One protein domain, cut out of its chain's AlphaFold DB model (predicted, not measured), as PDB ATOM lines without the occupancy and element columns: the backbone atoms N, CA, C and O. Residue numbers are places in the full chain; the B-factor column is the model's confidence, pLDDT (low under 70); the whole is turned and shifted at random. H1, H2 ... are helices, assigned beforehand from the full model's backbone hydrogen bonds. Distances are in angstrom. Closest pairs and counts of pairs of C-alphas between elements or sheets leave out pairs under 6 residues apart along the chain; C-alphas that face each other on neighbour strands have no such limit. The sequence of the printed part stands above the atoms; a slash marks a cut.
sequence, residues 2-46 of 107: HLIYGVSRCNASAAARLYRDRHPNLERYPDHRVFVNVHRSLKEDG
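What this domain is: This is residues 2 to 46 of the 107 residues of an uncharacterized protein of Eumeta variegata (UniProt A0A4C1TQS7). Two helices, H2 and H3, meet near their first residues in a wide corner, and the short helix H1 sits inside the opening of that corner, crossing both. From the far end of H2, residues 23 to 31 loop out and fold back to the start of H3, which leads away from the corner in the other direction. The printed part has 45 residues with three named helices, in the order H1, H2, H3, and no named strand; the class is all helix. The whole is compact, with a radius of gyration of the C-alphas of 10.5 A, and elongated in outline, spanning 32 by 20 by 13 A.

Where its parts are: H1, residues 2 to 7, begins at C-alpha 2 (123.266, 88.420, 95.498) and is 8.8 A long from first to last C-alpha. H2, residues 12 to 22, is 15.1 A long and begins at C-alpha 12 (116.752, 91.810, 102.386). H3, residues 32 to 44, is the longest at 18.8 A and ends at C-alpha 44 (130.554, 100.656, 95.382).

How they stand to each other: H1 touches H2, about perpendicular at 84 degrees; the closest C-alphas, of Tyr 5 and Ala 15, are 5.1 A apart. H1 touches H3, whose residues 35 to 39 alone take part; the closest C-alphas, of Tyr 5 and Phe 35, are 6.2 A apart, and the lines are only just about perpendicular at 73 degrees. H2 touches H3, whose residues 32 to 36 alone take part, at a steep tilt of 69 degrees, only just short of perpendicular, opposite ways; the closest C-alphas, of Ala 12 and His 32, are 4.8 A apart. Every O i to N i+4 pair is within hydrogen-bond range in H1 and H2, and 8 of 9 in H3.

The domain as a whole: The C-alphas of Asn 25 and Glu 44, the two farthest apart, are 32.5 A apart. The link from H1 to H2 is tight, with 4 residues, and that from H2 to H3 is short, with 9. The printed part has no cut, its mean pLDDT is 94.1, and no printed residue is under 70.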
ATOM      1  N   HIS A   2     123.667  87.215  96.245       89.12
ATOM      2  CA  HIS A   2     123.266  88.420  95.498       89.12
ATOM      3  C   HIS A   2     122.111  88.188  94.504       89.12
ATOM      4  O   HIS A   2     121.163  88.962  94.477       89.12
ATOM      5  N   LEU A   3     122.117  87.068  93.770       93.62
ATOM      6  CA  LEU A   3     120.999  86.710  92.883       93.62
ATOM      7  C   LEU A   3     119.677  86.520  93.644       93.62
ATOM      8  O   LEU A   3     118.626  86.936  93.172       93.62
ATOM      9  N   ILE A   4     119.725  85.944  94.849       95.38
ATOM     10  CA  ILE A   4     118.542  85.764  95.705       95.38
ATOM     11  C   ILE A   4     118.014  87.124  96.166       95.38
ATOM     12  O   ILE A   4     116.810  87.344  96.133       95.38
ATOM     13  N   TYR A   5     118.907  88.061  96.495       95.94
ATOM     14  CA  TYR A   5     118.533  89.445  96.787       95.94
ATOM     15  C   TYR A   5     117.831  90.124  95.604       95.94
ATOM     16  O   TYR A   5     116.798  90.762  95.792       95.94
ATOM     17  N   GLY A   6     118.346  89.927  94.385       95.44
ATOM     18  CA  GLY A   6     117.730  90.429  93.155       95.44
ATOM     19  C   GLY A   6     116.343  89.834  92.893       95.44
ATOM     20  O   GLY A   6     115.391  90.577  92.669       95.44
ATOM     21  N   VAL A   7     116.191  88.509  93.014       96.88
ATOM     22  CA  VAL A   7     114.890  87.818  92.893       96.88
ATOM     23  C   VAL A   7     113.886  88.338  93.923       96.88
ATOM     24  O   VAL A   7     112.710  88.518  93.619       96.88
ATOM     25  N   SER A   8     114.351  88.644  95.132       96.50
ATOM     26  CA  SER A   8     113.542  89.254  96.187       96.50
ATOM     27  C   SER A   8     113.324  90.762  96.008       96.50
ATOM     28  O   SER A   8     112.930  91.422  96.965       96.50
ATOM     29  N   ARG A   9     113.569  91.325  94.814       96.19
ATOM     30  CA  ARG A   9     113.398  92.756  94.498       96.19
ATOM     31  C   ARG A   9     114.142  93.668  95.478       96.19
ATOM     32  O   ARG A   9     113.603  94.669  95.941       96.19
ATOM     33  N   CYS A  10     115.360  93.274  95.843       94.00
ATOM     34  CA  CYS A  10     116.197  93.958  96.829       94.00
ATOM     35  C   CYS A  10     115.560  94.070  98.230       94.00
ATOM     36  O   CYS A  10     115.956  94.914  99.031       94.00
ATOM     37  N   ASN A  11     114.599  93.205  98.572       97.31
ATOM     38  CA  ASN A  11     114.100  93.073  99.936       97.31
ATOM     39  C   ASN A  11     114.969  92.076 100.713       97.31
ATOM     40  O   ASN A  11     114.915  90.865 100.491       97.31
ATOM     41  N   ALA A  12     115.763  92.592 101.650       96.69
ATOM     42  CA  ALA A  12     116.752  91.810 102.386       96.69
ATOM     43  C   ALA A  12     116.115  90.736 103.279       96.69
ATOM     44  O   ALA A  12     116.611  89.612 103.357       96.69
ATOM     45  N   SER A  13     114.991  91.059 103.917       97.19
ATOM     46  CA  SER A  13     114.269  90.136 104.793       97.19
ATOM     47  C   SER A  13     113.626  88.999 104.001       97.19
ATOM     48  O   SER A  13     113.701  87.838 104.408       97.19
ATOM     49  N   ALA A  14     113.030  89.314 102.848       97.62
ATOM     50  CA  ALA A  14     112.490  88.308 101.939       97.62
ATOM     51  C   ALA A  14     113.606  87.426 101.357       97.62
ATOM     52  O   ALA A  14     113.449  86.210 101.302       97.62
ATOM     53  N   ALA A  15     114.756  88.012 101.013       97.75
ATOM     54  CA  ALA A  15     115.918  87.274 100.527       97.75
ATOM     55  C   ALA A  15     116.477  86.313 101.584       97.75
ATOM     56  O   ALA A  15     116.787  85.170 101.263       97.75
ATOM     57  N   ALA A  16     116.553  86.738 102.849       96.88
ATOM     58  CA  ALA A  16     116.994  85.888 103.952       96.88
ATOM     59  C   ALA A  16     116.032  84.720 104.221       96.88
ATOM     60  O   ALA A  16     116.472  83.614 104.526       96.88
ATOM     61  N   ARG A  17     114.715  84.938 104.090       96.56
ATOM     62  CA  ARG A  17     113.713  83.857 104.147       96.56
ATOM     63  C   ARG A  17     113.887  82.889 102.980       96.56
ATOM     64  O   ARG A  17     114.135  81.716 103.205       96.56
ATOM     65  N   LEU A  18     113.913  83.407 101.755       96.88
ATOM     66  CA  LEU A  18     114.081  82.604 100.545       96.88
ATOM     67  C   LEU A  18     115.403  81.820 100.529       96.88
ATOM     68  O   LEU A  18     115.477  80.726  99.980       96.88
ATOM     69  N   TYR A  19     116.459  82.373 101.128       96.31
ATOM     70  CA  TYR A  19     117.730  81.678 101.288       96.31
ATOM     71  C   TYR A  19     117.625  80.486 102.239       96.31
ATOM     72  O   TYR A  19     118.147  79.423 101.918       96.31
ATOM     73  N   ARG A  20     116.925  80.649 103.371       95.75
ATOM     74  CA  ARG A  20     116.631  79.549 104.301       95.75
ATOM     75  C   ARG A  20     115.822  78.449 103.627       95.75
ATOM     76  O   ARG A  20     116.177  77.285 103.749       95.75
ATOM     77  N   ASP A  21     114.800  78.828 102.868       95.38
ATOM     78  CA  ASP A  21     113.920  77.867 102.199       95.38
ATOM     79  C   ASP A  21     114.668  77.049 101.132       95.38
ATOM     80  O   ASP A  21     114.441  75.851 100.984       95.38
ATOM     81  N   ARG A  22     115.589  77.680 100.389       95.06
ATOM     82  CA  ARG A  22     116.370  77.015  99.327       95.06
ATOM     83  C   ARG A  22     117.544  76.186  99.831       95.06
ATOM     84  O   ARG A  22     118.016  75.316  99.104       95.06
ATOM     85  N   HIS A  23     118.038  76.477 101.027       93.19
ATOM     86  CA  HIS A  23     119.178  75.791 101.614       93.19
ATOM     87  C   HIS A  23     118.813  75.326 103.026       93.19
ATOM     88  O   HIS A  23     119.226  75.956 103.994       93.19
ATOM     89  N   PRO A  24     118.019  74.256 103.180       92.25
ATOM     90  CA  PRO A  24     117.723  73.725 104.504       92.25
ATOM     91  C   PRO A  24     118.983  73.117 105.148       92.25
ATOM     92  O   PRO A  24     119.904  72.684 104.457       92.25
ATOM     93  N   ASN A  25     118.992  73.031 106.482       93.81
ATOM     94  CA  ASN A  25     120.017  72.365 107.306       93.81
ATOM     95  C   ASN A  25     121.394  73.050 107.414       93.81
ATOM     96  O   ASN A  25     122.375  72.390 107.750       93.81
ATOM     97  N   LEU A  26     121.494  74.365 107.196       92.19
ATOM     98  CA  LEU A  26     122.690  75.097 107.631       92.19
ATOM     99  C   LEU A  26     122.684  75.310 109.150       92.19
ATOM    100  O   LEU A  26     121.676  75.729 109.717       92.19
ATOM    101  N   GLU A  27     123.842  75.108 109.782       92.88
ATOM    102  CA  GLU A  27     124.081  75.414 111.202       92.88
ATOM    103  C   GLU A  27     123.822  76.896 111.516       92.88
ATOM    104  O   GLU A  27     123.296  77.251 112.570       92.88
ATOM    105  N   ARG A  28     124.144  77.780 110.564       92.38
ATOM    106  CA  ARG A  28     123.898  79.215 110.672       92.38
ATOM    107  C   ARG A  28     123.432  79.792 109.349       92.38
ATOM    108  O   ARG A  28     124.017  79.541 108.299       92.38
ATOM    109  N   TYR A  29     122.426  80.654 109.430       93.62
ATOM    110  CA  TYR A  29     121.923  81.391 108.282       93.62
ATOM    111  C   TYR A  29     122.450  82.826 108.245       93.62
ATOM    112  O   TYR A  29     122.630  83.448 109.297       93.62
ATOM    113  N   PRO A  30     122.678  83.371 107.039       91.88
ATOM    114  CA  PRO A  30     123.032  84.770 106.879       91.88
ATOM    115  C   PRO A  30     121.871  85.666 107.320       91.88
ATOM    116  O   PRO A  30     120.725  85.475 106.910       91.88
ATOM    117  N   ASP A  31     122.188  86.676 108.129       93.69
ATOM    118  CA  ASP A  31     121.239  87.735 108.460       93.69
ATOM    119  C   ASP A  31     120.909  88.583 107.216       93.69
ATOM    120  O   ASP A  31     121.708  88.690 106.280       93.69
ATOM    121  N   HIS A  32     119.744  89.234 107.216       95.12
ATOM    122  CA  HIS A  32     119.308  90.114 106.131       95.12
ATOM    123  C   HIS A  32     120.354  91.197 105.786       95.12
ATOM    124  O   HIS A  32     120.544  91.523 104.611       95.12
ATOM    125  N   ARG A  33     121.119  91.688 106.773       95.56
ATOM    126  CA  ARG A  33     122.199  92.669 106.563       95.56
ATOM    127  C   ARG A  33     123.301  92.164 105.635       95.56
ATOM    128  O   ARG A  33     123.904  92.964 104.927       95.56
ATOM    129  N   VAL A  34     123.544  90.851 105.577       94.00
ATOM    130  CA  VAL A  34     124.547  90.259 104.675       94.00
ATOM    131  C   VAL A  34     124.187  90.529 103.214       94.00
ATOM    132  O   VAL A  34     125.060  90.864 102.418       94.00
ATOM    133  N   PHE A  35     122.904  90.448 102.854       95.38
ATOM    134  CA  PHE A  35     122.447  90.715 101.488       95.38
ATOM    135  C   PHE A  35     122.656  92.181 101.098       95.38
ATOM    136  O   PHE A  35     123.151  92.456 100.005       95.38
ATOM    137  N   VAL A  36     122.346  93.102 102.017       95.31
ATOM    138  CA  VAL A  36     122.563  94.545 101.830       95.31
ATOM    139  C   VAL A  36     124.049  94.844 101.656       95.31
ATOM    140  O   VAL A  36     124.429  95.510 100.698       95.31
ATOM    141  N   ASN A  37     124.895  94.312 102.539       93.25
ATOM    142  CA  ASN A  37     126.333  94.568 102.519       93.25
ATOM    143  C   ASN A  37     126.998  94.015 101.255       93.25
ATOM    144  O   ASN A  37     127.809  94.698 100.640       93.25
ATOM    145  N   VAL A  38     126.626  92.801 100.836       92.62
ATOM    146  CA  VAL A  38     127.127  92.205  99.591       92.62
ATOM    147  C   VAL A  38     126.708  93.035  98.380       92.62
ATOM    148  O   VAL A  38     127.531  93.286  97.507       92.62
ATOM    149  N   HIS A  39     125.446  93.473  98.313       94.19
ATOM    150  CA  HIS A  39     124.986  94.323  97.215       94.19
ATOM    151  C   HIS A  39     125.703  95.676  97.196       94.19
ATOM    152  O   HIS A  39     126.125  96.116  96.132       94.19
ATOM    153  N   ARG A  40     125.878  96.301  98.365       92.94
ATOM    154  CA  ARG A  40     126.595  97.569  98.496       92.94
ATOM    155  C   ARG A  40     128.044  97.449  98.033       92.94
ATOM    156  O   ARG A  40     128.434  98.198  97.155       92.94
ATOM    157  N   SER A  41     128.801  96.485  98.558       91.25
ATOM    158  CA  SER A  41     130.224  96.339  98.213       91.25
ATOM    159  C   SER A  41     130.429  96.005  96.733       91.25
ATOM    160  O   SER A  41     131.324  96.543  96.097       91.25
ATOM    161  N   LEU A  42     129.533  95.218  96.126       90.81
ATOM    162  CA  LEU A  42     129.574  95.006  94.678       90.81
ATOM    163  C   LEU A  42     129.295  96.287  93.882       90.81
ATOM    164  O   LEU A  42     129.915  96.496  92.845       90.81
ATOM    165  N   LYS A  43     128.356  97.120  94.340       90.62
ATOM    166  CA  LYS A  43     127.988  98.368  93.662       90.62
ATOM    167  C   LYS A  43     129.057  99.454  93.821       90.62
ATOM    168  O   LYS A  43     129.294 100.196  92.877       90.62
ATOM    169  N   GLU A  44     129.633  99.576  95.012       91.62
ATOM    170  CA  GLU A  44     130.554 100.656  95.382       91.62
ATOM    171  C   GLU A  44     132.013 100.284  95.099       91.62
ATOM    172  O   GLU A  44     132.730 101.067  94.487       91.62
ATOM    173  N   ASP A  45     132.431  99.073  95.473       85.62
ATOM    174  CA  ASP A  45     133.835  98.646  95.412       85.62
ATOM    175  C   ASP A  45     134.129  97.680  94.251       85.62
ATOM    176  O   ASP A  45     135.279  97.297  94.026       85.62
ATOM    177  N   GLY A  46     133.093  97.213  93.541       86.81
ATOM    178  CA  GLY A  46     133.230  96.242  92.451       86.81
ATOM    179  C   GLY A  46     133.655  94.840  92.903       86.81
ATOM    180  O   GLY A  46     134.018  94.009  92.071       86.81
TER     181      GLY A  46